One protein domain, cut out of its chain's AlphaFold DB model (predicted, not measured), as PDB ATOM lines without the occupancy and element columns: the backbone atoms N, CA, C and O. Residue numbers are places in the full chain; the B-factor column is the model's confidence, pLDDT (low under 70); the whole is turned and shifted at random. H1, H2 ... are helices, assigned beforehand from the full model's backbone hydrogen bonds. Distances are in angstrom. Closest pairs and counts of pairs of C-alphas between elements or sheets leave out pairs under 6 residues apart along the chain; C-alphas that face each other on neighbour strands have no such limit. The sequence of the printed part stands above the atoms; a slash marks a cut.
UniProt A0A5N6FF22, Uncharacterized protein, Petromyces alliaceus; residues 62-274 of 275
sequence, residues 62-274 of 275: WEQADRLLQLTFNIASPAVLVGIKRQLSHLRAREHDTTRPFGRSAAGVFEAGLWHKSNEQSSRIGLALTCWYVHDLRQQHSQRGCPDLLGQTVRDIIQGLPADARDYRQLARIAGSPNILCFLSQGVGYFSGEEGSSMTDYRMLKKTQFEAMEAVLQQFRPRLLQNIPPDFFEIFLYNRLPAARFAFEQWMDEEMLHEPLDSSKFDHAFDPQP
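Overview. This is residues 62 to 274 of the 275 residues of an uncharacterized protein of Petromyces alliaceus (UniProt A0A5N6FF22). A short helix, H6, sits in the middle of a crossed cluster of helices, with H4, H5, H10 and H2 packed round it. H3 and H4 form a helical hairpin, H8 packs on H1 and H5, the small H11 and H12 have the centres farthest from the mean of the C-alphas, at 20.9 A and 19.2 A, with the short H9 packed on H12, and residues 142 to 148 stick out beyond the body. The printed part has 213 residues with twelve named helices, H1 to H12 in chain order, and no named strand; the class is all helix, with 121 residues in helices. It is compact, with a radius of gyration of the C-alphas of 17.4 A, and spans 53 by 49 by 29 A.

Arrangement. H4, residues 124 to 143, is the longest helix. It forms a hairpin with H3, residues 106 to 117, at a shallow tilt of 31 degrees, opposite ways; the closest C-alphas, of Gly 113 and Thr 130, are 5.7 A apart. With residues 125 to 132 alone H4 touches the hub H6, residues 178 to 183, closest at C-alphas 125 and 182, 5.5 A. With residues 128 to 136 alone it touches H5, residues 165 to 174, about perpendicular at 86 degrees, closest at C-alphas 132 and 168, 5.7 A. H10, residues 232 to 238, touches H6 about perpendicular at 90 degrees, closest at C-alphas 233 and 179, 5.1 A. H2, residues 78 to 93, touches H6 with residues 80 to 84 alone, closest at C-alphas 80 and 183, 5.9 A, and H11, residues 253 to 258, with residues 78 to 82 alone, closest at C-alphas 78 and 257, 5.4 A. H8, residues 207 to 220, touches H5, closest at C-alphas 214 and 174, 6.0 A, and H1, residues 62 to 76, closest at C-alphas 213 and 72, 5.9 A. H7, residues 201 to 204, touches H5, closest at C-alphas 203 and 167, 5.5 A. H9, residues 222 to 227, touches H12, residues 264 to 268, closest at C-alphas 224 and 267, 5.6 A. Every O i to N i+4 pair is within hydrogen-bond range in H2, H3, H4, H8, H9 and H11; the counts are 10 of 11 in H1, 5 of 6 in H5, 2 of 3 in H10, 0 of 2 in H6 and 0 of 1 in H12, where O i to N i+3 gives 3 of 3 in H6 and 2 of 2 in H12, and H7 is too short for an i+4 pair.

Along the chain. H1 begins at C-alpha 62, (129.981, 91.884, 98.264), and H12 ends at C-alpha 268, (141.701, 118.217, 116.031). From first to last C-alpha H4 measures 29.1 A, H2 22.5 A, H1 20.6 A and H8 20.2 A.

Size, cuts and confidence. The two C-alphas farthest apart, of Pro 147 and Glu 255, are 54.8 A apart. The printed part has no cut; the links H2 to H3, H4 to H5, H6 to H7 and H10 to H11 are long. Mean pLDDT of the printed part is 77.9, and 42 residues are under 70: 96 to 100, 120 to 123, 146 to 166 and 187 to 198.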
ATOM      1  N   TRP A  62     130.488  91.234  97.053       81.44
ATOM      2  CA  TRP A  62     129.981  91.884  98.264       81.44
ATOM      3  C   TRP A  62     130.707  91.465  99.539       81.44
ATOM      4  O   TRP A  62     131.026  92.319 100.351       81.44
ATOM      5  N   GLU A  63     131.003  90.176  99.700       81.62
ATOM      6  CA  GLU A  63     131.664  89.651 100.904       81.62
ATOM      7  C   GLU A  63     133.067  90.241 101.085       81.62
ATOM      8  O   GLU A  63     133.453  90.679 102.166       81.62
ATOM      9  N   GLN A  64     133.836  90.307 100.000       81.56
ATOM     10  CA  GLN A  64     135.191  90.827 100.063       81.56
ATOM     11  C   GLN A  64     135.221  92.358 100.151       81.56
ATOM     12  O   GLN A  64     136.107  92.898 100.814       81.56
ATOM     13  N   ALA A  65     134.242  93.047  99.556       84.62
ATOM     14  CA  ALA A  65     134.041  94.479  99.762       84.62
ATOM     15  C   ALA A  65     133.670  94.806 101.210       84.62
ATOM     16  O   ALA A  65     134.181  95.777 101.763       84.62
ATOM     17  N   ASP A  66     132.833  93.976 101.828       81.25
ATOM     18  CA  ASP A  66     132.435  94.121 103.222       81.25
ATOM     19  C   ASP A  66     133.631  94.007 104.161       81.25
ATOM     20  O   ASP A  66     133.960  94.973 104.848       81.25
ATOM     21  N   ARG A  67     134.388  92.906 104.068       81.50
ATOM     22  CA  ARG A  67     135.627  92.735 104.839       81.50
ATOM     23  C   ARG A  67     136.596  93.903 104.641       81.50
ATOM     24  O   ARG A  67     137.253  94.341 105.583       81.50
ATOM     25  N   LEU A  68     136.710  94.420 103.418       84.69
ATOM     26  CA  LEU A  68     137.611  95.532 103.129       84.69
ATOM     27  C   LEU A  68     137.156  96.839 103.782       84.69
ATOM     28  O   LEU A  68     137.976  97.580 104.332       84.69
ATOM     29  N   LEU A  69     135.857  97.125 103.728       83.38
ATOM     30  CA  LEU A  69     135.278  98.292 104.378       83.38
ATOM     31  C   LEU A  69     135.393  98.178 105.890       83.38
ATOM     32  O   LEU A  69     135.767  99.162 106.524       83.38
ATOM     33  N   GLN A  70     135.215  96.984 106.454       80.44
ATOM     34  CA  GLN A  70     135.438  96.762 107.876       80.44
ATOM     35  C   GLN A  70     136.877  97.099 108.291       80.44
ATOM     36  O   GLN A  70     137.097  97.915 109.186       80.44
ATOM     37  N   LEU A  71     137.870  96.543 107.588       84.25
ATOM     38  CA  LEU A  71     139.289  96.820 107.839       84.25
ATOM     39  C   LEU A  71     139.627  98.306 107.693       84.25
ATOM     40  O   LEU A  71     140.441  98.841 108.450       84.25
ATOM     41  N   THR A  72     139.002  98.979 106.732       85.25
ATOM     42  CA  THR A  72     139.230 100.403 106.490       85.25
ATOM     43  C   THR A  72     138.607 101.269 107.580       85.25
ATOM     44  O   THR A  72     139.251 102.187 108.090       85.25
ATOM     45  N   PHE A  73     137.373 100.969 107.980       81.62
ATOM     46  CA  PHE A  73     136.688 101.717 109.024       81.62
ATOM     47  C   PHE A  73     137.264 101.457 110.410       81.62
ATOM     48  O   PHE A  73     137.282 102.381 111.215       81.62
ATOM     49  N   ASN A  74     137.846 100.283 110.660       82.06
ATOM     50  CA  ASN A  74     138.611 100.031 111.878       82.06
ATOM     51  C   ASN A  74     139.759 101.039 112.044       82.06
ATOM     52  O   ASN A  74     139.862 101.651 113.105       82.06
ATOM     53  N   ILE A  75     140.553 101.291 110.993       84.44
ATOM     54  CA  ILE A  75     141.630 102.307 110.998       84.44
ATOM     55  C   ILE A  75     141.079 103.703 111.321       84.44
ATOM     56  O   ILE A  75     141.684 104.476 112.058       84.44
ATOM     57  N   ALA A  76     139.924 104.025 110.746       80.19
ATOM     58  CA  ALA A  76     139.255 105.314 110.867       80.19
ATOM     59  C   ALA A  76     138.463 105.499 112.174       80.19
ATOM     60  O   ALA A  76     137.946 106.601 112.414       80.19
ATOM     61  N   SER A  77     138.294 104.426 112.948       81.19
ATOM     62  CA  SER A  77     137.343 104.361 114.050       81.19
ATOM     63  C   SER A  77     137.825 105.117 115.290       81.19
ATOM     64  O   SER A  77     139.027 105.160 115.573       81.19
ATOM     65  N   PRO A  78     136.896 105.631 116.114       84.62
ATOM     66  CA  PRO A  78     137.243 106.175 117.422       84.62
ATOM     67  C   PRO A  78     137.929 105.160 118.345       84.62
ATOM     68  O   PRO A  78     138.808 105.522 119.128       84.62
ATOM     69  N   ALA A  79     137.568 103.876 118.231       83.69
ATOM     70  CA  ALA A  79     138.122 102.801 119.050       83.69
ATOM     71  C   ALA A  79     139.646 102.666 118.892       83.69
ATOM     72  O   ALA A  79     140.357 102.411 119.866       83.69
ATOM     73  N   VAL A  80     140.166 102.902 117.685       84.19
ATOM     74  CA  VAL A  80     141.610 102.934 117.439       84.19
ATOM     75  C   VAL A  80     142.282 104.094 118.174       84.19
ATOM     76  O   VAL A  80     143.316 103.878 118.806       84.19
ATOM     77  N   LEU A  81     141.693 105.295 118.173       87.88
ATOM     78  CA  LEU A  81     142.244 106.441 118.909       87.88
ATOM     79  C   LEU A  81     142.251 106.197 120.422       87.88
ATOM     80  O   LEU A  81     143.219 106.550 121.092       87.88
ATOM     81  N   VAL A  82     141.226 105.527 120.958       88.00
ATOM     82  CA  VAL A  82     141.208 105.074 122.359       88.00
ATOM     83  C   VAL A  82     142.342 104.078 122.629       88.00
ATOM     84  O   VAL A  82     143.057 104.196 123.626       88.00
ATOM     85  N   GLY A  83     142.564 103.119 121.727       85.56
ATOM     86  CA  GLY A  83     143.686 102.179 121.818       85.56
ATOM     87  C   GLY A  83     145.044 102.888 121.846       85.56
ATOM     88  O   GLY A  83     145.868 102.618 122.721       85.56
ATOM     89  N   ILE A  84     145.249 103.846 120.941       88.88
ATOM     90  CA  ILE A  84     146.451 104.686 120.878       88.88
ATOM     91  C   ILE A  84     146.605 105.504 122.169       88.88
ATOM     92  O   ILE A  84     147.689 105.532 122.750       88.88
ATOM     93  N   LYS A  85     145.529 106.124 122.666       90.88
ATOM     94  CA  LYS A  85     145.526 106.917 123.907       90.88
ATOM     95  C   LYS A  85     145.994 106.098 125.101       90.88
ATOM     96  O   LYS A  85     146.817 106.563 125.891       90.88
ATOM     97  N   ARG A  86     145.489 104.871 125.236       87.94
ATOM     98  CA  ARG A  86     145.884 103.952 126.312       87.94
ATOM     99  C   ARG A  86     147.363 103.592 126.215       87.94
ATOM    100  O   ARG A  86     148.049 103.586 127.234       87.94
ATOM    101  N   GLN A  87     147.873 103.367 125.003       85.50
ATOM    102  CA  GLN A  87     149.302 103.122 124.799       85.50
ATOM    103  C   GLN A  87     150.156 104.344 125.151       85.50
ATOM    104  O   GLN A  87     151.127 104.194 125.886       85.50
ATOM    105  N   LEU A  88     149.780 105.550 124.716       88.94
ATOM    106  CA  LEU A  88     150.480 106.783 125.101       88.94
ATOM    107  C   LEU A  88     150.467 106.997 126.615       88.94
ATOM    108  O   LEU A  88     151.499 107.310 127.198       88.94
ATOM    109  N   SER A  89     149.324 106.764 127.264       88.25
ATOM    110  CA  SER A  89     149.191 106.866 128.721       88.25
ATOM    111  C   SER A  89     150.124 105.891 129.439       88.25
ATOM    112  O   SER A  89     150.797 106.276 130.394       88.25
ATOM    113  N   HIS A  90     150.216 104.652 128.948       84.56
ATOM    114  CA  HIS A  90     151.140 103.647 129.472       84.56
ATOM    115  C   HIS A  90     152.606 104.042 129.285       84.56
ATOM    116  O   HIS A  90     153.396 103.907 130.215       84.56
ATOM    117  N   LEU A  91     152.974 104.567 128.112       84.38
ATOM    118  CA  LEU A  91     154.330 105.062 127.867       84.38
ATOM    119  C   LEU A  91     154.662 106.244 128.791       84.38
ATOM    120  O   LEU A  91     155.732 106.256 129.392       84.38
ATOM    121  N   ARG A  92     153.744 107.208 128.959       87.00
ATOM    122  CA  ARG A  92     153.939 108.380 129.835       87.00
ATOM    123  C   ARG A  92     154.055 107.991 131.307       87.00
ATOM    124  O   ARG A  92     154.899 108.528 132.012       87.00
ATOM    125  N   ALA A  93     153.270 107.020 131.775       85.81
ATOM    126  CA  ALA A  93     153.390 106.499 133.140       85.81
ATOM    127  C   ALA A  93     154.771 105.877 133.423       85.81
ATOM    128  O   ALA A  93     155.180 105.769 134.577       85.81
ATOM    129  N   ARG A  94     155.491 105.487 132.367       78.81
ATOM    130  CA  ARG A  94     156.822 104.877 132.413       78.81
ATOM    131  C   ARG A  94     157.920 105.812 131.907       78.81
ATOM    132  O   ARG A  94     159.026 105.358 131.647       78.81
ATOM    133  N   GLU A  95     157.656 107.112 131.792       71.62
ATOM    134  CA  GLU A  95     158.632 108.095 131.297       71.62
ATOM    135  C   GLU A  95     159.905 108.157 132.162       71.62
ATOM    136  O   GLU A  95     160.989 108.464 131.670       71.62
ATOM    137  N   HIS A  96     159.790 107.813 133.448       67.38
ATOM    138  CA  HIS A  96     160.912 107.747 134.385       67.38
ATOM    139  C   HIS A  96     161.575 106.359 134.481       67.38
ATOM    140  O   HIS A  96     162.583 106.229 135.179       67.38
ATOM    141  N   ASP A  97     161.059 105.334 133.787       68.56
ATOM    142  CA  ASP A  97     161.762 104.052 133.662       68.56
ATOM    143  C   ASP A  97     163.024 104.243 132.803       68.56
ATOM    144  O   ASP A  97     163.042 104.956 131.800       68.56
ATOM    145  N   THR A  98     164.103 103.546 133.152       54.72
ATOM    146  CA  THR A  98     165.412 103.623 132.477       54.72
ATOM    147  C   THR A  98     165.433 103.098 131.034       54.72
ATOM    148  O   THR A  98     166.497 103.088 130.407       54.72
ATOM    149  N   THR A  99     164.289 102.696 130.469       61.47
ATOM    150  CA  THR A  99     164.108 102.403 129.039       61.47
ATOM    151  C   THR A  99     164.222 103.687 128.223       61.47
ATOM    152  O   THR A  99     163.232 104.305 127.840       61.47
ATOM    153  N   ARG A 100     165.475 104.094 127.993       66.69
ATOM    154  CA  ARG A 100     165.868 105.241 127.171       66.69
ATOM    155  C   ARG A 100     165.158 105.211 125.812       66.69
ATOM    156  O   ARG A 100     164.942 104.123 125.275       66.69
ATOM    157  N   PRO A 101     164.888 106.380 125.208       80.69
ATOM    158  CA  PRO A 101     164.489 106.411 123.812       80.69
ATOM    159  C   PRO A 101     165.573 105.754 122.951       80.69
ATOM    160  O   PRO A 101     166.768 106.023 123.119       80.69
ATOM    161  N   PHE A 102     165.156 104.921 122.003       86.38
ATOM    162  CA  PHE A 102     166.063 104.280 121.057       86.38
ATOM    163  C   PHE A 102     166.676 105.327 120.109       86.38
ATOM    164  O   PHE A 102     166.127 106.418 119.881       86.38
ATOM    165  N   GLY A 103     167.858 105.029 119.567       84.25
ATOM    166  CA  GLY A 103     168.535 105.909 118.612       84.25
ATOM    167  C   GLY A 103     167.750 106.063 117.302       84.25
ATOM    168  O   GLY A 103     167.175 105.097 116.812       84.25
ATOM    169  N   ARG A 104     167.762 107.257 116.691       87.12
ATOM    170  CA  ARG A 104     167.193 107.499 115.345       87.12
ATOM    171  C   ARG A 104     168.119 106.943 114.257       87.12
ATOM    172  O   ARG A 104     168.758 107.689 113.520       87.12
ATOM    173  N   SER A 105     168.264 105.626 114.217       80.75
ATOM    174  CA  SER A 105     169.124 104.916 113.269       80.75
ATOM    175  C   SER A 105     168.593 103.509 113.011       80.75
ATOM    176  O   SER A 105     167.805 102.986 113.796       80.75
ATOM    177  N   ALA A 106     169.072 102.854 111.948       78.38
ATOM    178  CA  ALA A 106     168.735 101.454 111.678       78.38
ATOM    179  C   ALA A 106     169.095 100.523 112.856       78.38
ATOM    180  O   ALA A 106     168.357  99.584 113.146       78.38
ATOM    181  N   ALA A 107     170.186 100.820 113.573       77.38
ATOM    182  CA  ALA A 107     170.563 100.102 114.789       77.38
ATOM    183  C   ALA A 107     169.547 100.325 115.923       77.38
ATOM    184  O   ALA A 107     169.111  99.362 116.544       77.38
ATOM    185  N   GLY A 108     169.101 101.567 116.138       82.62
ATOM    186  CA  GLY A 108     168.081 101.863 117.144       82.62
ATOM    187  C   GLY A 108     166.709 101.263 116.816       82.62
ATOM    188  O   GLY A 108     166.024 100.808 117.723       82.62
ATOM    189  N   VAL A 109     166.335 101.161 115.533       85.31
ATOM    190  CA  VAL A 109     165.127 100.425 115.108       85.31
ATOM    191  C   VAL A 109     165.230  98.935 115.437       85.31
ATOM    192  O   VAL A 109     164.249  98.324 115.860       85.31
ATOM    193  N   PHE A 110     166.407  98.336 115.252       82.50
ATOM    194  CA  PHE A 110     166.625  96.929 115.582       82.50
ATOM    195  C   PHE A 110     166.548  96.677 117.097       82.50
ATOM    196  O   PHE A 110     165.866  95.747 117.529       82.50
ATOM    197  N   GLU A 111     167.181  97.534 117.905       81.56
ATOM    198  CA  GLU A 111     167.084  97.501 119.372       81.56
ATOM    199  C   GLU A 111     165.635  97.663 119.850       81.56
ATOM    200  O   GLU A 111     165.165  96.872 120.674       81.56
ATOM    201  N   ALA A 112     164.908  98.627 119.276       85.25
ATOM    202  CA  ALA A 112     163.493  98.829 119.550       85.25
ATOM    203  C   ALA A 112     162.679  97.573 119.230       85.25
ATOM    204  O   ALA A 112     161.909  97.104 120.065       85.25
ATOM    205  N   GLY A 113     162.910  96.956 118.068       84.06
ATOM    206  CA  GLY A 113     162.253  95.716 117.659       84.06
ATOM    207  C   GLY A 113     162.438  94.558 118.647       84.06
ATOM    208  O   GLY A 113     161.476  93.852 118.957       84.06
ATOM    209  N   LEU A 114     163.652  94.373 119.178       82.06
ATOM    210  CA  LEU A 114     163.937  93.346 120.190       82.06
ATOM    211  C   LEU A 114     163.203  93.615 121.507       82.06
ATOM    212  O   LEU A 114     162.626  92.695 122.099       82.06
ATOM    213  N   TRP A 115     163.194  94.874 121.946       83.50
ATOM    214  CA  TRP A 115     162.452  95.285 123.134       83.50
ATOM    215  C   TRP A 115     160.949  95.075 122.943       83.50
ATOM    216  O   TRP A 115     160.290  94.493 123.808       83.50
ATOM    217  N   HIS A 116     160.425  95.462 121.778       80.94
ATOM    218  CA  HIS A 116     159.016  95.340 121.442       80.94
ATOM    219  C   HIS A 116     158.549  93.877 121.401       80.94
ATOM    220  O   HIS A 116     157.474  93.552 121.902       80.94
ATOM    221  N   LYS A 117     159.377  92.972 120.864       76.44
ATOM    222  CA  LYS A 117     159.095  91.526 120.834       76.44
ATOM    223  C   LYS A 117     158.956  90.923 122.235       76.44
ATOM    224  O   LYS A 117     158.219  89.959 122.408       76.44
ATOM    225  N   SER A 118     159.660  91.480 123.217       73.62
ATOM    226  CA  SER A 118     159.740  90.937 124.578       73.62
ATOM    227  C   SER A 118     158.719  91.553 125.549       73.62
ATOM    228  O   SER A 118     158.665  91.143 126.703       73.62
ATOM    229  N   ASN A 119     157.914  92.530 125.108       70.38
ATOM    230  CA  ASN A 119     156.956  93.267 125.942       70.38
ATOM    231  C   ASN A 119     155.555  93.266 125.299       70.38
ATOM    232  O   ASN A 119     155.130  94.240 124.677       70.38
ATOM    233  N   GLU A 120     154.818  92.160 125.444       56.59
ATOM    234  CA  GLU A 120     153.576  91.892 124.695       56.59
ATOM    235  C   GLU A 120     152.445  92.915 124.887       56.59
ATOM    236  O   GLU A 120     151.672  93.139 123.954       56.59
ATOM    237  N   GLN A 121     152.335  93.567 126.049       54.56
ATOM    238  CA  GLN A 121     151.211  94.477 126.313       54.56
ATOM    239  C   GLN A 121     151.365  95.879 125.701       54.56
ATOM    240  O   GLN A 121     150.382  96.610 125.622       54.56
ATOM    241  N   SER A 122     152.555  96.271 125.232       54.62
ATOM    242  CA  SER A 122     152.833  97.681 124.891       54.62
ATOM    243  C   SER A 122     153.266  97.921 123.449       54.62
ATOM    244  O   SER A 122     153.648  99.040 123.122       54.62
ATOM    245  N   SER A 123     153.266  96.894 122.588       67.12
ATOM    246  CA  SER A 123     154.305  96.903 121.559       67.12
ATOM    247  C   SER A 123     153.995  96.376 120.171       67.12
ATOM    248  O   SER A 123     154.892  96.304 119.330       67.12
ATOM    249  N   ARG A 124     152.736  96.055 119.888       78.19
ATOM    250  CA  ARG A 124     152.341  95.575 118.557       78.19
ATOM    251  C   ARG A 124     152.486  96.652 117.472       78.19
ATOM    252  O   ARG A 124     152.939  96.325 116.379       78.19
ATOM    253  N   ILE A 125     152.199  97.921 117.793       85.31
ATOM    254  CA  ILE A 125     152.457  99.058 116.886       85.31
ATOM    255  C   ILE A 125     153.959  99.169 116.594       85.31
ATOM    256  O   ILE A 125     154.359  99.199 115.433       85.31
ATOM    257  N   GLY A 126     154.789  99.152 117.643       86.19
ATOM    258  CA  GLY A 126     156.247  99.185 117.515       86.19
ATOM    259  C   GLY A 126     156.782  98.055 116.630       86.19
ATOM    260  O   GLY A 126     157.547  98.313 115.708       86.19
ATOM    261  N   LEU A 127     156.296  96.821 116.813       83.00
ATOM    262  CA  LEU A 127     156.662  95.678 115.964       83.00
ATOM    263  C   LEU A 127     156.286  95.880 114.489       83.00
ATOM    264  O   LEU A 127     157.098  95.585 113.612       83.00
ATOM    265  N   ALA A 128     155.082  96.382 114.195       85.00
ATOM    266  CA  ALA A 128     154.675  96.669 112.818       85.00
ATOM    267  C   ALA A 128     155.564  97.732 112.170       85.00
ATOM    268  O   ALA A 128     155.999  97.563 111.028       85.00
ATOM    269  N   LEU A 129     155.880  98.794 112.916       88.38
ATOM    270  CA  LEU A 129     156.762  99.867 112.471       88.38
ATOM    271  C   LEU A 129     158.197  99.372 112.252       88.38
ATOM    272  O   LEU A 129     158.807  99.728 111.246       88.38
ATOM    273  N   THR A 130     158.722  98.500 113.118       86.75
ATOM    274  CA  THR A 130     160.027  97.853 112.911       86.75
ATOM    275  C   THR A 130     160.031  97.029 111.621       86.75
ATOM    276  O   THR A 130     160.932  97.190 110.795       86.75
ATOM    277  N   CYS A 131     159.021  96.174 111.415       82.00
ATOM    278  CA  CYS A 131     158.900  95.360 110.202       82.00
ATOM    279  C   CYS A 131     158.830  96.229 108.938       82.00
ATOM    280  O   CYS A 131     159.516  95.945 107.954       82.00
ATOM    281  N   TRP A 132     158.033  97.302 108.974       88.12
ATOM    282  CA  TRP A 132     157.940  98.272 107.886       88.12
ATOM    283  C   TRP A 132     159.292  98.930 107.588       88.12
ATOM    284  O   TRP A 132     159.728  98.912 106.436       88.12
ATOM    285  N   TYR A 133     159.969  99.470 108.607       86.12
ATOM    286  CA  TYR A 133     161.205 100.237 108.435       86.12
ATOM    287  C   TYR A 133     162.310  99.395 107.799       86.12
ATOM    288  O   TYR A 133     162.949  99.820 106.837       86.12
ATOM    289  N   VAL A 134     162.514  98.172 108.301       81.06
ATOM    290  CA  VAL A 134     163.540  97.270 107.761       81.06
ATOM    291  C   VAL A 134     163.254  96.939 106.297       81.06
ATOM    292  O   VAL A 134     164.158  96.944 105.458       81.06
ATOM    293  N   HIS A 135     161.986  96.690 105.966       79.31
ATOM    294  CA  HIS A 135     161.599  96.407 104.594       79.31
ATOM    295  C   HIS A 135     161.780  97.624 103.672       79.31
ATOM    296  O   HIS A 135     162.255  97.469 102.542       79.31
ATOM    297  N   ASP A 136     161.428  98.830 104.122       83.38
ATOM    298  CA  ASP A 136     161.614 100.041 103.323       83.38
ATOM    299  C   ASP A 136     163.098 100.337 103.070       83.38
ATOM    300  O   ASP A 136     163.494 100.551 101.922       83.38
ATOM    301  N   LEU A 137     163.941 100.218 104.100       79.88
ATOM    302  CA  LEU A 137     165.389 100.398 103.993       79.88
ATOM    303  C   LEU A 137     166.005  99.464 102.939       79.88
ATOM    304  O   LEU A 137     166.740  99.906 102.052       79.88
ATOM    305  N   ARG A 138     165.644  98.174 102.966       74.69
ATOM    306  CA  ARG A 138     166.083  97.181 101.970       74.69
ATOM    307  C   ARG A 138     165.744  97.613 100.543       74.69
ATOM    308  O   ARG A 138     166.543  97.464  99.619       74.69
ATOM    309  N   GLN A 139     164.538  98.126 100.348       76.50
ATOM    310  CA  GLN A 139     164.058  98.521  99.031       76.50
ATOM    311  C   GLN A 139     164.789  99.756  98.503       76.50
ATOM    312  O   GLN A 139     165.131  99.795  97.322       76.50
ATOM    313  N   GLN A 140     165.097 100.720  99.372       79.88
ATOM    314  CA  GLN A 140     165.931 101.868  99.014       79.88
ATOM    315  C   GLN A 140     167.342 101.434  98.577       79.88
ATOM    316  O   GLN A 140     167.857 101.939  97.580       79.88
ATOM    317  N   HIS A 141     167.956 100.466  99.268       75.12
ATOM    318  CA  HIS A 141     169.261  99.917  98.871       75.12
ATOM    319  C   HIS A 141     169.217  99.218  97.507       75.12
ATOM    320  O   HIS A 141     170.103  99.433  96.679       75.12
ATOM    321  N   SER A 142     168.159  98.444  97.243       72.81
ATOM    322  CA  SER A 142     167.952  97.790  95.947       72.81
ATOM    323  C   SER A 142     167.830  98.791  94.799       72.81
ATOM    324  O   SER A 142     168.392  98.562  93.733       72.81
ATOM    325  N   GLN A 143     167.125  99.905  95.004       79.69
ATOM    326  CA  GLN A 143     166.944 100.937  93.976       79.69
ATOM    327  C   GLN A 143     168.239 101.692  93.647       79.69
ATOM    328  O   GLN A 143     168.383 102.204  92.543       79.69
ATOM    329  N   ARG A 144     169.201 101.737  94.575       79.75
ATOM    330  CA  ARG A 144     170.505 102.395  94.386       79.75
ATOM    331  C   ARG A 144     171.552 101.504  93.702       79.75
ATOM    332  O   ARG A 144     172.708 101.903  93.619       79.75
ATOM    333  N   GLY A 145     171.171 100.312  93.228       73.19
ATOM    334  CA  GLY A 145     172.064  99.410  92.491       73.19
ATOM    335  C   GLY A 145     173.217  98.852  93.330       73.19
ATOM    336  O   GLY A 145     174.276  98.549  92.787       73.19
ATOM    337  N   CYS A 146     173.039  98.757  94.652       64.88
ATOM    338  CA  CYS A 146     174.080  98.290  95.564       64.88
ATOM    339  C   CYS A 146     174.418  96.809  95.268       64.88
ATOM    340  O   CYS A 146     173.502  95.990  95.295       64.88
ATOM    341  N   PRO A 147     175.679  96.444  94.956       58.91
ATOM    342  CA  PRO A 147     176.028  95.112  94.444       58.91
ATOM    343  C   PRO A 147     176.140  94.007  95.512       58.91
ATOM    344  O   PRO A 147     176.059  92.833  95.158       58.91
ATOM    345  N   ASP A 148     176.260  94.343  96.802       65.88
ATOM    346  CA  ASP A 148     176.107  93.386  97.910       65.88
ATOM    347  C   ASP A 148     174.750  93.616  98.578       65.88
ATOM    348  O   ASP A 148     174.626  94.453  99.459       65.88
ATOM    349  N   LEU A 149     173.700  92.938  98.110       58.56
ATOM    350  CA  LEU A 149     172.342  93.116  98.634       58.56
ATOM    351  C   LEU A 149     172.083  92.308  99.906       58.56
ATOM    352  O   LEU A 149     171.101  92.595 100.583       58.56
ATOM    353  N   LEU A 150     172.913  91.310 100.252       45.12
ATOM    354  CA  LEU A 150     172.622  90.417 101.379       45.12
ATOM    355  C   LEU A 150     173.801  89.913 102.258       45.12
ATOM    356  O   LEU A 150     173.542  89.051 103.087       45.12
ATOM    357  N   GLY A 151     175.019  90.480 102.217       53.41
ATOM    358  CA  GLY A 151     175.923  90.585 103.386       53.41
ATOM    359  C   GLY A 151     175.284  91.292 104.606       53.41
ATOM    360  O   GLY A 151     175.776  91.224 105.734       53.41
ATOM    361  N   GLN A 152     174.053  91.792 104.497       50.03
ATOM    362  CA  GLN A 152     173.666  93.165 104.114       50.03
ATOM    363  C   GLN A 152     172.136  93.286 104.218       50.03
ATOM    364  O   GLN A 152     171.600  94.311 104.609       50.03
ATOM    365  N   THR A 153     171.441  92.192 103.965       47.72
ATOM    366  CA  THR A 153     170.184  91.904 104.619       47.72
ATOM    367  C   THR A 153     170.662  90.835 105.657       47.72
ATOM    368  O   THR A 153     171.068  91.308 106.697       47.72
ATOM    369  N   VAL A 154     170.896  89.520 105.418       47.69
ATOM    370  CA  VAL A 154     171.291  88.340 106.304       47.69
ATOM    371  C   VAL A 154     172.257  88.396 107.529       47.69
ATOM    372  O   VAL A 154     172.435  87.397 108.223       47.69
ATOM    373  N   ARG A 155     172.699  89.555 108.009       47.09
ATOM    374  CA  ARG A 155     172.535  89.773 109.467       47.09
ATOM    375  C   ARG A 155     171.065  90.012 109.836       47.09
ATOM    376  O   ARG A 155     170.756  90.065 111.022       47.09
ATOM    377  N   ASP A 156     170.198  90.150 108.823       35.38
ATOM    378  CA  ASP A 156     168.748  90.274 108.818       35.38
ATOM    379  C   ASP A 156     168.306  89.300 109.836       35.38
ATOM    380  O   ASP A 156     168.380  88.114 109.537       35.38
ATOM    381  N   ILE A 157     167.901  89.791 111.003       43.69
ATOM    382  CA  ILE A 157     166.734  89.269 111.701       43.69
ATOM    383  C   ILE A 157     166.664  87.760 111.484       43.69
ATOM    384  O   ILE A 157     165.779  87.279 110.777       43.69
ATOM    385  N   ILE A 158     167.739  87.070 111.886       39.56
ATOM    386  CA  ILE A 158     168.114  85.793 111.276       39.56
ATOM    387  C   ILE A 158     166.947  84.869 111.553       39.56
ATOM    388  O   ILE A 158     166.659  84.548 112.701       39.56
ATOM    389  N   GLN A 159     166.238  84.561 110.464       36.06
ATOM    390  CA  GLN A 159     165.041  83.724 110.353       36.06
ATOM    391  C   GLN A 159     163.650  84.355 110.587       36.06
ATOM    392  O   GLN A 159     162.668  83.656 110.361       36.06
ATOM    393  N   GLY A 160     163.495  85.615 111.006       42.47
ATOM    394  CA  GLY A 160     162.243  86.048 111.659       42.47
ATOM    395  C   GLY A 160     161.323  87.045 110.946       42.47
ATOM    396  O   GLY A 160     160.202  87.230 111.418       42.47
ATOM    397  N   LEU A 161     161.749  87.730 109.879       50.47
ATOM    398  CA  LEU A 161     160.860  88.713 109.251       50.47
ATOM    399  C   LEU A 161     159.740  87.995 108.496       50.47
ATOM    400  O   LEU A 161     160.034  87.213 107.587       50.47
ATOM    401  N   PRO A 162     158.467  88.259 108.823       52.38
ATOM    402  CA  PRO A 162     157.378  87.636 108.104       52.38
ATOM    403  C   PRO A 162     157.357  88.139 106.651       52.38
ATOM    404  O   PRO A 162     157.648  89.302 106.357       52.38
ATOM    405  N   ALA A 163     157.042  87.232 105.719       50.75
ATOM    406  CA  ALA A 163     157.026  87.506 104.278       50.75
ATOM    407  C   ALA A 163     156.080  88.666 103.889       50.75
ATOM    408  O   ALA A 163     156.230  89.267 102.824       50.75
ATOM    409  N   ASP A 164     155.159  88.995 104.791       53.81
ATOM    410  CA  ASP A 164     154.125  90.022 104.704       53.81
ATOM    411  C   ASP A 164     154.586  91.460 105.032       53.81
ATOM    412  O   ASP A 164     153.807  92.406 104.931       53.81
ATOM    413  N   ALA A 165     155.864  91.700 105.361       59.78
ATOM    414  CA  ALA A 165     156.358  93.067 105.601       59.78
ATOM    415  C   ALA A 165     156.212  93.999 104.371       59.78
ATOM    416  O   ALA A 165     156.208  95.229 104.498       59.78
ATOM    417  N   ARG A 166     156.051  93.420 103.169       62.19
ATOM    418  CA  ARG A 166     155.707  94.146 101.932       62.19
ATOM    419  C   ARG A 166     154.372  94.881 102.044       62.19
ATOM    420  O   ARG A 166     154.235  95.963 101.469       62.19
ATOM    421  N   ASP A 167     153.435  94.335 102.804       70.12
ATOM    422  CA  ASP A 167     152.052  94.799 102.857       70.12
ATOM    423  C   ASP A 167     151.929  96.055 103.725       70.12
ATOM    424  O   ASP A 167     151.252  97.013 103.354       70.12
ATOM    425  N   TYR A 168     152.721  96.148 104.799       77.62
ATOM    426  CA  TYR A 168     152.847  97.385 105.576       77.62
ATOM    427  C   TYR A 168     153.448  98.532 104.771       77.62
ATOM    428  O   TYR A 168     153.032  99.681 104.916       77.62
ATOM    429  N   ARG A 169     154.395  98.237 103.874       79.31
ATOM    430  CA  ARG A 169     154.929  99.249 102.957       79.31
ATOM    431  C   ARG A 169     153.875  99.711 101.958       79.31
ATOM    432  O   ARG A 169     153.814 100.900 101.661       79.31
ATOM    433  N   GLN A 170     153.059  98.793 101.445       77.62
ATOM    434  CA  GLN A 170     151.963  99.132 100.545       77.62
ATOM    435  C   GLN A 170     150.954 100.054 101.244       77.62
ATOM    436  O   GLN A 170     150.597 101.081 100.670       77.62
ATOM    437  N   LEU A 171     150.575  99.736 102.486       81.56
ATOM    438  CA  LEU A 171     149.661 100.556 103.279       81.56
ATOM    439  C   LEU A 171     150.254 101.940 103.594       81.56
ATOM    440  O   LEU A 171     149.594 102.948 103.361       81.56
ATOM    441  N   ALA A 172     151.512 102.005 104.043       84.50
ATOM    442  CA  ALA A 172     152.203 103.268 104.309       84.50
ATOM    443  C   ALA A 172     152.336 104.139 103.052       84.50
ATOM    444  O   ALA A 172     152.152 105.351 103.113       84.50
ATOM    445  N   ARG A 173     152.624 103.530 101.894       82.62
ATOM    446  CA  ARG A 173     152.714 104.248 100.614       82.62
ATOM    447  C   ARG A 173     151.371 104.857 100.218       82.62
ATOM    448  O   ARG A 173     151.344 105.994  99.770       82.62
ATOM    449  N   ILE A 174     150.293 104.099 100.378       76.38
ATOM    450  CA  ILE A 174     148.924 104.523 100.064       76.38
ATOM    451  C   ILE A 174     148.448 105.639 100.990       76.38
ATOM    452  O   ILE A 174     147.897 106.634 100.543       76.38
ATOM    453  N   ALA A 175     148.705 105.509 102.289       75.31
ATOM    454  CA  ALA A 175     148.364 106.556 103.243       75.31
ATOM    455  C   ALA A 175     149.297 107.778 103.150       75.31
ATOM    456  O   ALA A 175     149.105 108.748 103.877       75.31
ATOM    457  N   GLY A 176     150.340 107.722 102.312       78.31
ATOM    458  CA  GLY A 176     151.378 108.748 102.205       78.31
ATOM    459  C   GLY A 176     152.294 108.858 103.430       78.31
ATOM    460  O   GLY A 176     153.178 109.709 103.451       78.31
ATOM    461  N   SER A 177     152.106 108.015 104.450       85.69
ATOM    462  CA  SER A 177     152.842 108.061 105.712       85.69
ATOM    463  C   SER A 177     152.835 106.702 106.432       85.69
ATOM    464  O   SER A 177     151.809 106.013 106.433       85.69
ATOM    465  N   PRO A 178     153.933 106.312 107.119       88.88
ATOM    466  CA  PRO A 178     153.949 105.141 108.001       88.88
ATOM    467  C   PRO A 178     153.030 105.278 109.217       88.88
ATOM    468  O   PRO A 178     152.740 104.274 109.869       88.88
ATOM    469  N   ASN A 179     152.533 106.483 109.511       91.06
ATOM    470  CA  ASN A 179     151.628 106.726 110.629       91.06
ATOM    471  C   ASN A 179     150.394 105.831 110.600       91.06
ATOM    472  O   ASN A 179     149.940 105.429 111.664       91.06
ATOM    473  N   ILE A 180     149.908 105.448 109.414       87.38
ATOM    474  CA  ILE A 180     148.767 104.537 109.249       87.38
ATOM    475  C   ILE A 180     148.933 103.216 110.015       87.38
ATOM    476  O   ILE A 180     147.956 102.629 110.467       87.38
ATOM    477  N   LEU A 181     150.178 102.771 110.227       88.69
ATOM    478  CA  LEU A 181     150.495 101.548 110.963       88.69
ATOM    479  C   LEU A 181     150.180 101.664 112.462       88.69
ATOM    480  O   LEU A 181     149.934 100.649 113.113       88.69
ATOM    481  N   CYS A 182     150.118 102.886 112.997       89.31
ATOM    482  CA  CYS A 182     149.691 103.151 114.372       89.31
ATOM    483  C   CYS A 182     148.181 102.947 114.567       89.31
ATOM    484  O   CYS A 182     147.723 102.768 115.690       89.31
ATOM    485  N   PHE A 183     147.411 102.943 113.478       87.81
ATOM    486  CA  PHE A 183     145.952 102.851 113.497       87.81
ATOM    487  C   PHE A 183     145.449 101.434 113.208       87.81
ATOM    488  O   PHE A 183     144.248 101.210 113.099       87.81
ATOM    489  N   LEU A 184     146.348 100.455 113.071       85.00
ATOM    490  CA  LEU A 184     145.943  99.067 112.877       85.00
ATOM    491  C   LEU A 184     145.314  98.523 114.159       85.00
ATOM    492  O   LEU A 184     145.916  98.589 115.237       85.00
ATOM    493  N   SER A 185     144.114  97.957 114.024       71.94
ATOM    494  CA  SER A 185     143.367  97.391 115.142       71.94
ATOM    495  C   SER A 185     144.171  96.300 115.853       71.94
ATOM    496  O   SER A 185     144.829  95.453 115.245       71.94
ATOM    497  N   GLN A 186     144.113  96.319 117.183       70.88
ATOM    498  CA  GLN A 186     144.852  95.395 118.045       70.88
ATOM    499  C   GLN A 186     143.933  94.315 118.633       70.88
ATOM    500  O   GLN A 186     144.037  93.991 119.813       70.88
ATOM    501  N   GLY A 187     143.031  93.763 117.810       61.47
ATOM    502  CA  GLY A 187     142.007  92.800 118.240       61.47
ATOM    503  C   GLY A 187     140.720  93.445 118.765       61.47
ATOM    504  O   GLY A 187     139.912  92.771 119.393       61.47
ATOM    505  N   VAL A 188     140.527  94.744 118.514       57.12
ATOM    506  CA  VAL A 188     139.262  95.451 118.751       57.12
ATOM    507  C   VAL A 188     138.591  95.650 117.398       57.12
ATOM    508  O   VAL A 188     139.181  96.266 116.511       57.12
ATOM    509  N   GLY A 189     137.394  95.092 117.232       55.62
ATOM    510  CA  GLY A 189     136.542  95.362 116.077       55.62
ATOM    511  C   GLY A 189     135.695  96.601 116.338       55.62
ATOM    512  O   GLY A 189     135.188  96.771 117.445       55.62
ATOM    513  N   TYR A 190     135.548  97.464 115.334       56.81
ATOM    514  CA  TYR A 190     134.604  98.579 115.398       56.81
ATOM    515  C   TYR A 190     133.146  98.096 115.366       56.81
ATOM    516  O   TYR A 190     132.276  98.766 115.903       56.81
ATOM    517  N   PHE A 191     132.875  96.920 114.791       55.94
ATOM    518  CA  PHE A 191     131.522  96.380 114.683       55.94
ATOM    519  C   PHE A 191     131.193  95.411 115.814       55.94
ATOM    520  O   PHE A 191     131.915  94.445 116.075       55.94
ATOM    521  N   SER A 192     130.060  95.654 116.471       43.81
ATOM    522  CA  SER A 192     129.533  94.797 117.530       43.81
ATOM    523  C   SER A 192     129.253  93.372 117.024       43.81
ATOM    524  O   SER A 192     128.477  93.192 116.084       43.81
ATOM    525  N   GLY A 193     129.803  92.356 117.697       48.84
ATOM    526  CA  GLY A 193     129.476  90.942 117.457       48.84
ATOM    527  C   GLY A 193     130.372  90.205 116.456       48.84
ATOM    528  O   GLY A 193     130.149  89.017 116.233       48.84
ATOM    529  N   GLU A 194     131.386  90.863 115.895       54.25
ATOM    530  CA  GLU A 194     132.413  90.216 115.070       54.25
ATOM    531  C   GLU A 194     133.708  89.980 115.859       54.25
ATOM    532  O   GLU A 194     134.023  90.711 116.803       54.25
ATOM    533  N   GLU A 195     134.477  88.952 115.477       54.25
ATOM    534  CA  GLU A 195     135.845  88.797 115.978       54.25
ATOM    535  C   GLU A 195     136.657  90.034 115.576       54.25
ATOM    536  O   GLU A 195     136.695  90.424 114.408       54.25
ATOM    537  N   GLY A 196     137.282  90.690 116.557       60.06
ATOM    538  CA  GLY A 196     138.018  91.921 116.306       60.06
ATOM    539  C   GLY A 196     139.122  91.702 115.279       60.06
ATOM    540  O   GLY A 196     139.944  90.798 115.436       60.06
ATOM    541  N   SER A 197     139.169  92.546 114.243       64.31
ATOM    542  CA  SER A 197     140.202  92.423 113.217       64.31
ATOM    543  C   SER A 197     141.586  92.546 113.847       64.31
ATOM    544  O   SER A 197     141.867  93.437 114.664       64.31
ATOM    545  N   SER A 198     142.467  91.640 113.455       68.88
ATOM    546  CA  SER A 198     143.860  91.651 113.852       68.88
ATOM    547  C   SER A 198     144.667  92.469 112.855       68.88
ATOM    548  O   SER A 198     144.396  92.509 111.655       68.88
ATOM    549  N   MET A 199     145.771  93.033 113.331       70.50
ATOM    550  CA  MET A 199     146.822  93.603 112.494       70.50
ATOM    551  C   MET A 199     147.284  92.648 111.370       70.50
ATOM    552  O   MET A 199     147.817  93.095 110.353       70.50
ATOM    553  N   THR A 200     147.096  91.335 111.543       71.12
ATOM    554  CA  THR A 200     147.427  90.328 110.532       71.12
ATOM    555  C   THR A 200     146.438  90.249 109.373       71.12
ATOM    556  O   THR A 200     146.828  89.802 108.300       71.12
ATOM    557  N   ASP A 201     145.200  90.716 109.529       76.81
ATOM    558  CA  ASP A 201     144.202  90.679 108.451       76.81
ATOM    559  C   ASP A 201     144.598  91.554 107.256       76.81
ATOM    560  O   ASP A 201     144.345  91.203 106.106       76.81
ATOM    561  N   TYR A 202     145.315  92.649 107.519       79.94
ATOM    562  CA  TYR A 202     145.820  93.570 106.498       79.94
ATOM    563  C   TYR A 202     146.923  92.957 105.623       79.94
ATOM    564  O   TYR A 202     147.142  93.410 104.503       79.94
ATOM    565  N   ARG A 203     147.599  91.908 106.105       73.56
ATOM    566  CA  ARG A 203     148.675  91.201 105.386       73.56
ATOM    567  C   ARG A 203     148.157  90.319 104.257       73.56
ATOM    568  O   ARG A 203     148.876  89.988 103.329       73.56
ATOM    569  N   MET A 204     146.891  89.919 104.330       76.19
ATOM    570  CA  MET A 204     146.285  89.041 103.328       76.19
ATOM    571  C   MET A 204     145.710  89.821 102.137       76.19
ATOM    572  O   MET A 204     145.131  89.223 101.227       76.19
ATOM    573  N   LEU A 205     145.838  91.151 102.142       83.12
ATOM    574  CA  LEU A 205     145.253  92.017 101.131       83.12
ATOM    575  C   LEU A 205     146.103  92.071  99.862       83.12
ATOM    576  O   LEU A 205     147.325  92.192  99.877       83.12
ATOM    577  N   LYS A 206     145.423  92.034  98.719       83.56
ATOM    578  CA  LYS A 206     146.023  92.221  97.398       83.56
ATOM    579  C   LYS A 206     146.151  93.708  97.076       83.56
ATOM    580  O   LYS A 206     145.404  94.540  97.582       83.56
ATOM    581  N   LYS A 207     147.038  94.044  96.133       81.62
ATOM    582  CA  LYS A 207     147.265  95.425  95.659       81.62
ATOM    583  C   LYS A 207     145.969  96.183  95.321       81.62
ATOM    584  O   LYS A 207     145.810  97.316  95.748       81.62
ATOM    585  N   THR A 208     145.047  95.559  94.597       81.12
ATOM    586  CA  THR A 208     143.756  96.158  94.217       81.12
ATOM    587  C   THR A 208     142.830  96.393  95.414       81.12
ATOM    588  O   THR A 208     142.061  97.347  95.419       81.12
ATOM    589  N   GLN A 209     142.915  95.564  96.459       86.38
ATOM    590  CA  GLN A 209     142.186  95.795  97.711       86.38
ATOM    591  C   GLN A 209     142.789  96.976  98.468       86.38
ATOM    592  O   GLN A 209     142.060  97.817  98.974       86.38
ATOM    593  N   PHE A 210     144.114  97.096  98.477       85.19
ATOM    594  CA  PHE A 210     144.787  98.259  99.038       85.19
ATOM    595  C   PHE A 210     144.398  99.575  98.331       85.19
ATOM    596  O   PHE A 210     144.111 100.558  99.005       85.19
ATOM    597  N   GLU A 211     144.318  99.593  96.997       83.56
ATOM    598  CA  GLU A 211     143.832 100.755  96.222       83.56
ATOM    599  C   GLU A 211     142.376 101.114  96.570       83.56
ATOM    600  O   GLU A 211     142.012 102.284  96.678       83.56
ATOM    601  N   ALA A 212     141.535 100.107  96.808       84.44
ATOM    602  CA  ALA A 212     140.168 100.323  97.263       84.44
ATOM    603  C   ALA A 212     140.112 100.909  98.691       84.44
ATOM    604  O   ALA A 212     139.326 101.824  98.933       84.44
ATOM    605  N   MET A 213     140.978 100.462  99.615       86.88
ATOM    606  CA  MET A 213     141.095 101.074 100.950       86.88
ATOM    607  C   MET A 213     141.523 102.540 100.875       86.88
ATOM    608  O   MET A 213     140.980 103.364 101.604       86.88
ATOM    609  N   GLU A 214     142.477 102.872 100.000       84.50
ATOM    610  CA  GLU A 214     142.920 104.252  99.773       84.50
ATOM    611  C   GLU A 214     141.741 105.153  99.419       84.50
ATOM    612  O   GLU A 214     141.517 106.176 100.066       84.50
ATOM    613  N   ALA A 215     140.954 104.739  98.423       83.31
ATOM    614  CA  ALA A 215     139.805 105.497  97.954       83.31
ATOM    615  C   ALA A 215     138.778 105.724  99.076       83.31
ATOM    616  O   ALA A 215     138.244 106.823  99.216       83.31
ATOM    617  N   VAL A 216     138.533 104.703  99.901       83.81
ATOM    618  CA  VAL A 216     137.607 104.773 101.041       83.81
ATOM    619  C   VAL A 216     138.146 105.699 102.139       83.81
ATOM    620  O   VAL A 216     137.408 106.557 102.625       83.81
ATOM    621  N   LEU A 217     139.426 105.589 102.512       81.19
ATOM    622  CA  LEU A 217     140.048 106.469 103.509       81.19
ATOM    623  C   LEU A 217     140.044 107.930 103.057       81.19
ATOM    624  O   LEU A 217     139.683 108.807 103.837       81.19
ATOM    625  N   GLN A 218     140.388 108.199 101.800       81.00
ATOM    626  CA  GLN A 218     140.362 109.557 101.252       81.00
ATOM    627  C   GLN A 218     138.938 110.122 101.185       81.00
ATOM    628  O   GLN A 218     138.741 111.318 101.381       81.00
ATOM    629  N   GLN A 219     137.933 109.269 100.956       80.19
ATOM    630  CA  GLN A 219     136.534 109.688 100.925       80.19
ATOM    631  C   GLN A 219     135.997 110.045 102.319       80.19
ATOM    632  O   GLN A 219     135.280 111.033 102.459       80.19
ATOM    633  N   PHE A 220     136.311 109.249 103.345       77.00
ATOM    634  CA  PHE A 220     135.655 109.350 104.659       77.00
ATOM    635  C   PHE A 220     136.527 109.950 105.768       77.00
ATOM    636  O   PHE A 220     136.029 110.322 106.835       77.00
ATOM    637  N   ARG A 221     137.841 110.024 105.541       75.81
ATOM    638  CA  ARG A 221     138.858 110.440 106.515       75.81
ATOM    639  C   ARG A 221     140.003 111.282 105.946       75.81
ATOM    640  O   ARG A 221     141.132 111.147 106.423       75.81
ATOM    641  N   PRO A 222     139.761 112.205 105.002       73.31
ATOM    642  CA  PRO A 222     140.858 112.958 104.400       73.31
ATOM    643  C   PRO A 222     141.648 113.763 105.443       73.31
ATOM    644  O   PRO A 222     142.873 113.790 105.408       73.31
ATOM    645  N   ARG A 223     140.954 114.367 106.416       76.12
ATOM    646  CA  ARG A 223     141.562 115.238 107.431       76.12
ATOM    647  C   ARG A 223     142.291 114.488 108.534       76.12
ATOM    648  O   ARG A 223     143.358 114.928 108.944       76.12
ATOM    649  N   LEU A 224     141.775 113.330 108.956       74.75
ATOM    650  CA  LEU A 224     142.470 112.482 109.925       74.75
ATOM    651  C   LEU A 224     143.871 112.142 109.412       74.75
ATOM    652  O   LEU A 224     144.831 112.314 110.143       74.75
ATOM    653  N   LEU A 225     144.007 111.732 108.147       76.19
ATOM    654  CA  LEU A 225     145.318 111.409 107.573       76.19
ATOM    655  C   LEU A 225     146.235 112.631 107.434       76.19
ATOM    656  O   LEU A 225     147.443 112.506 107.613       76.19
ATOM    657  N   GLN A 226     145.669 113.800 107.128       82.12
ATOM    658  CA  GLN A 226     146.418 115.048 106.953       82.12
ATOM    659  C   GLN A 226     146.955 115.614 108.270       82.12
ATOM    660  O   GLN A 226     148.024 116.220 108.276       82.12
ATOM    661  N   ASN A 227     146.227 115.416 109.371       87.12
ATOM    662  CA  ASN A 227     146.527 116.069 110.643       87.12
ATOM    663  C   ASN A 227     147.418 115.227 111.566       87.12
ATOM    664  O   ASN A 227     147.834 115.719 112.612       87.12
ATOM    665  N   ILE A 228     147.750 113.980 111.203       89.19
ATOM    666  CA  ILE A 228     148.706 113.191 111.990       89.19
ATOM    667  C   ILE A 228     150.110 113.795 111.819       89.19
ATOM    668  O   ILE A 228     150.586 113.893 110.684       89.19
ATOM    669  N   PRO A 229     150.822 114.123 112.914       91.38
ATOM    670  CA  PRO A 229     152.183 114.633 112.844       91.38
ATOM    671  C   PRO A 229     153.087 113.679 112.055       91.38
ATOM    672  O   PRO A 229     153.003 112.463 112.248       91.38
ATOM    673  N   PRO A 230     153.966 114.179 111.172       89.94
ATOM    674  CA  PRO A 230     154.763 113.330 110.283       89.94
ATOM    675  C   PRO A 230     155.677 112.353 111.035       89.94
ATOM    676  O   PRO A 230     155.993 111.289 110.512       89.94
ATOM    677  N   ASP A 231     156.065 112.686 112.263       91.00
ATOM    678  CA  ASP A 231     156.907 111.900 113.161       91.00
ATOM    679  C   ASP A 231     156.120 111.162 114.257       91.00
ATOM    680  O   ASP A 231     156.723 110.560 115.142       91.00
ATOM    681  N   PHE A 232     154.784 111.131 114.204       93.12
ATOM    682  CA  PHE A 232     153.953 110.458 115.212       93.12
ATOM    683  C   PHE A 232     154.328 108.980 115.411       93.12
ATOM    684  O   PHE A 232     154.399 108.492 116.540       93.12
ATOM    685  N   PHE A 233     154.648 108.265 114.329       91.88
ATOM    686  CA  PHE A 233     155.118 106.881 114.398       91.88
ATOM    687  C   PHE A 233     156.411 106.709 115.215       91.88
ATOM    688  O   PHE A 233     156.646 105.634 115.770       91.88
ATOM    689  N   GLU A 234     157.255 107.744 115.327       91.56
ATOM    690  CA  GLU A 234     158.501 107.685 116.099       91.56
ATOM    691  C   GLU A 234     158.255 107.477 117.592       91.56
ATOM    692  O   GLU A 234     159.107 106.899 118.270       91.56
ATOM    693  N   ILE A 235     157.091 107.895 118.097       91.25
ATOM    694  CA  ILE A 235     156.708 107.695 119.496       91.25
ATOM    695  C   ILE A 235     156.736 106.210 119.824       91.25
ATOM    696  O   ILE A 235     157.363 105.797 120.797       91.25
ATOM    697  N   PHE A 236     156.111 105.407 118.967       89.88
ATOM    698  CA  PHE A 236     156.002 103.968 119.157       89.88
ATOM    699  C   PHE A 236     157.241 103.229 118.667       89.88
ATOM    700  O   PHE A 236     157.635 102.264 119.306       89.88
ATOM    701  N   LEU A 237     157.869 103.677 117.573       88.94
ATOM    702  CA  LEU A 237     159.057 103.023 117.016       88.94
ATOM    703  C   LEU A 237     160.308 103.230 117.874       88.94
ATOM    704  O   LEU A 237     161.120 102.322 117.995       88.94
ATOM    705  N   TYR A 238     160.501 104.421 118.441       87.31
ATOM    706  CA  TYR A 238     161.711 104.764 119.191       87.31
ATOM    707  C   TYR A 238     161.460 104.980 120.682       87.31
ATOM    708  O   TYR A 238     162.395 105.360 121.390       87.31
ATOM    709  N   ASN A 239     160.240 104.740 121.170       86.38
ATOM    710  CA  ASN A 239     159.836 105.058 122.539       86.38
ATOM    711  C   ASN A 239     160.144 106.530 122.895       86.38
ATOM    712  O   ASN A 239     160.803 106.830 123.891       86.38
ATOM    713  N   ARG A 240     159.752 107.454 122.007       86.88
ATOM    714  CA  ARG A 240     160.055 108.892 122.099       86.88
ATOM    715  C   ARG A 240     158.785 109.699 122.295       86.88
ATOM    716  O   ARG A 240     158.168 110.132 121.329       86.88
ATOM    717  N   LEU A 241     158.400 109.909 123.547       88.12
ATOM    718  CA  LEU A 241     157.234 110.726 123.860       88.12
ATOM    719  C   LEU A 241     157.472 112.207 123.530       88.12
ATOM    720  O   LEU A 241     158.534 112.743 123.855       88.12
ATOM    721  N   PRO A 242     156.491 112.890 122.919       88.38
ATOM    722  CA  PRO A 242     156.520 114.336 122.803       88.38
ATOM    723  C   PRO A 242     156.244 114.981 124.169       88.38
ATOM    724  O   PRO A 242     155.474 114.458 124.985       88.38
ATOM    725  N   ALA A 243     156.844 116.154 124.392       85.69
ATOM    726  CA  ALA A 243     156.625 116.945 125.606       85.69
ATOM    727  C   ALA A 243     155.167 117.429 125.722       85.69
ATOM    728  O   ALA A 243     154.574 117.400 126.800       85.69
ATOM    729  N   ALA A 244     154.573 117.835 124.596       90.56
ATOM    730  CA  ALA A 244     153.157 118.166 124.513       90.56
ATOM    731  C   ALA A 244     152.293 116.896 124.492       90.56
ATOM    732  O   ALA A 244     152.730 115.828 124.048       90.56
ATOM    733  N   ARG A 245     151.046 117.023 124.949       93.00
ATOM    734  CA  ARG A 245     150.008 115.997 124.769       93.00
ATOM    735  C   ARG A 245     149.201 116.289 123.516       93.00
ATOM    736  O   ARG A 245     149.032 117.449 123.162       93.00
ATOM    737  N   PHE A 246     148.684 115.265 122.856       94.69
ATOM    738  CA  PHE A 246     147.685 115.448 121.805       94.69
ATOM    739  C   PHE A 246     146.307 115.699 122.425       94.69
ATOM    740  O   PHE A 246     146.019 115.193 123.510       94.69
ATOM    741  N   ALA A 247     145.435 116.442 121.740       94.81
ATOM    742  CA  ALA A 247     144.084 116.733 122.229       94.81
ATOM    743  C   ALA A 247     143.305 115.464 122.595       94.81
ATOM    744  O   ALA A 247     142.686 115.404 123.660       94.81
ATOM    745  N   PHE A 248     143.411 114.415 121.772       94.19
ATOM    746  CA  PHE A 248     142.715 113.155 122.032       94.19
ATOM    747  C   PHE A 248     143.167 112.453 123.319       94.19
ATOM    748  O   PHE A 248     142.414 111.653 123.867       94.19
ATOM    749  N   GLU A 249     144.359 112.763 123.844       94.44
ATOM    750  CA  GLU A 249     144.819 112.214 125.123       94.44
ATOM    751  C   GLU A 249     144.004 112.739 126.319       94.44
ATOM    752  O   GLU A 249     144.005 112.101 127.372       94.44
ATOM    753  N   GLN A 250     143.310 113.874 126.173       93.25
ATOM    754  CA  GLN A 250     142.510 114.502 127.234       93.25
ATOM    755  C   GLN A 250     141.011 114.178 127.150       93.25
ATOM    756  O   GLN A 250     140.286 114.386 128.120       93.25
ATOM    757  N   TRP A 251     140.528 113.675 126.012       94.56
ATOM    758  CA  TRP A 251     139.115 113.323 125.835       94.56
ATOM    759  C   TRP A 251     138.758 112.066 126.619       94.56
ATOM    760  O   TRP A 251     139.605 111.195 126.795       94.56
ATOM    761  N   MET A 252     137.514 111.922 127.072       93.88
ATOM    762  CA  MET A 252     137.074 110.691 127.742       93.88
ATOM    763  C   MET A 252     136.905 109.549 126.732       93.88
ATOM    764  O   MET A 252     136.436 109.780 125.618       93.88
ATOM    765  N   ASP A 253     137.274 108.321 127.120       90.38
ATOM    766  CA  ASP A 253     137.177 107.142 126.243       90.38
ATOM    767  C   ASP A 253     135.726 106.943 125.778       90.38
ATOM    768  O   ASP A 253     135.480 106.736 124.591       90.38
ATOM    769  N   GLU A 254     134.761 107.067 126.694       88.75
ATOM    770  CA  GLU A 254     133.337 106.938 126.389       88.75
ATOM    771  C   GLU A 254     132.876 108.012 125.405       88.75
ATOM    772  O   GLU A 254     132.150 107.696 124.469       88.75
ATOM    773  N   GLU A 255     133.314 109.262 125.577       89.69
ATOM    774  CA  GLU A 255     132.973 110.345 124.650       89.69
ATOM    775  C   GLU A 255     133.467 110.024 123.246       89.69
ATOM    776  O   GLU A 255     132.697 110.106 122.298       89.69
ATOM    777  N   MET A 256     134.734 109.621 123.121       88.81
ATOM    778  CA  MET A 256     135.333 109.281 121.834       88.81
ATOM    779  C   MET A 256     134.557 108.162 121.146       88.81
ATOM    780  O   MET A 256     134.259 108.275 119.965       88.81
ATOM    781  N   LEU A 257     134.205 107.101 121.877       85.62
ATOM    782  CA  LEU A 257     133.476 105.956 121.325       85.62
ATOM    783  C   LEU A 257     132.057 106.303 120.854       85.62
ATOM    784  O   LEU A 257     131.547 105.614 119.977       85.62
ATOM    785  N   HIS A 258     131.433 107.347 121.407       83.44
ATOM    786  CA  HIS A 258     130.110 107.816 120.981       83.44
ATOM    787  C   HIS A 258     130.161 108.845 119.844       83.44
ATOM    788  O   HIS A 258     129.112 109.197 119.303       83.44
ATOM    789  N   GLU A 259     131.343 109.354 119.484       82.19
ATOM    790  CA  GLU A 259     131.467 110.254 118.342       82.19
ATOM    791  C   GLU A 259     131.200 109.485 117.041       82.19
ATOM    792  O   GLU A 259     131.775 108.410 116.826       82.19
ATOM    793  N   PRO A 260     130.382 110.043 116.131       77.00
ATOM    794  CA  PRO A 260     130.195 109.447 114.823       77.00
ATOM    795  C   PRO A 260     131.524 109.431 114.083       77.00
ATOM    796  O   PRO A 260     132.419 110.237 114.352       77.00
ATOM    797  N   LEU A 261     131.627 108.535 113.099       75.00
ATOM    798  CA  LEU A 261     132.811 108.430 112.268       75.00
ATOM    799  C   LEU A 261     133.160 109.844 111.745       75.00
ATOM    800  O   LEU A 261     134.144 110.435 112.166       75.00
ATOM    801  N   ASP A 262     132.372 110.491 110.907       73.75
ATOM    802  CA  ASP A 262     132.658 111.830 110.349       73.75
ATOM    803  C   ASP A 262     132.675 113.030 111.322       73.75
ATOM    804  O   ASP A 262     132.676 114.173 110.863       73.75
ATOM    805  N   SER A 263     132.750 112.815 112.638       81.44
ATOM    806  CA  SER A 263     132.900 113.897 113.610       81.44
ATOM    807  C   SER A 263     134.121 114.769 113.306       81.44
ATOM    808  O   SER A 263     135.265 114.301 113.297       81.44
ATOM    809  N   SER A 264     133.893 116.077 113.151       84.56
ATOM    810  CA  SER A 264     134.968 117.064 112.998       84.56
ATOM    811  C   SER A 264     135.822 117.206 114.260       84.56
ATOM    812  O   SER A 264     136.882 117.818 114.206       84.56
ATOM    813  N   LYS A 265     135.402 116.634 115.400       88.00
ATOM    814  CA  LYS A 265     136.235 116.548 116.609       88.00
ATOM    815  C   LYS A 265     137.554 115.837 116.307       88.00
ATOM    816  O   LYS A 265     138.603 116.293 116.754       88.00
ATOM    817  N   PHE A 266     137.525 114.779 115.491       87.06
ATOM    818  CA  PHE A 266     138.720 114.008 115.141       87.06
ATOM    819  C   PHE A 266     139.718 114.761 114.264       87.06
ATOM    820  O   PHE A 266     140.898 114.412 114.282       87.06
ATOM    821  N   ASP A 267     139.293 115.821 113.573       87.38
ATOM    822  CA  ASP A 267     140.211 116.685 112.827       87.38
ATOM    823  C   ASP A 267     141.245 117.322 113.768       87.38
ATOM    824  O   ASP A 267     142.393 117.516 113.384       87.38
ATOM    825  N   HIS A 268     140.865 117.572 115.020       90.12
ATOM    826  CA  HIS A 268     141.701 118.217 116.031       90.12
ATOM    827  C   HIS A 268     142.390 117.226 116.971       90.12
ATOM    828  O   HIS A 268     143.011 117.638 117.947       90.12
ATOM    829  N   ALA A 269     142.292 115.915 116.710       91.75
ATOM    830  CA  ALA A 269     142.814 114.889 117.610       91.75
ATOM    831  C   ALA A 269     144.291 115.112 117.951       91.75
ATOM    832  O   ALA A 269     144.673 115.021 119.116       91.75
ATOM    833  N   PHE A 270     145.100 115.463 116.954       93.00
ATOM    834  CA  PHE A 270     146.545 115.617 117.095       93.00
ATOM    835  C   PHE A 270     147.004 117.050 117.379       93.00
ATOM    836  O   PHE A 270     148.209 117.307 117.375       93.00
ATOM    837  N   ASP A 271     146.083 117.974 117.661       93.38
ATOM    838  CA  ASP A 271     146.464 119.332 118.032       93.38
ATOM    839  C   ASP A 271     147.243 119.302 119.359       93.38
ATOM    840  O   ASP A 271     146.793 118.665 120.325       93.38
ATOM    841  N   PRO A 272     148.410 119.968 119.435       90.75
ATOM    842  CA  PRO A 272     149.219 119.977 120.641       90.75
ATOM    843  C   PRO A 272     148.485 120.730 121.750       90.75
ATOM    844  O   PRO A 272     148.070 121.875 121.580       90.75
ATOM    845  N   GLN A 273     148.355 120.089 122.902       89.06
ATOM    846  CA  GLN A 273     147.828 120.680 124.120       89.06
ATOM    847  C   GLN A 273     148.973 121.134 125.023       89.06
ATOM    848  O   GLN A 273     149.996 120.439 125.115       89.06
ATOM    849  N   PRO A 274     148.806 122.277 125.711       72.25
ATOM    850  CA  PRO A 274     149.729 122.679 126.758       72.25
ATOM    851  C   PRO A 274     149.783 121.600 127.848       72.25
ATOM    852  O   PRO A 274     148.767 120.978 128.171       72.25
TER     853      PRO A 274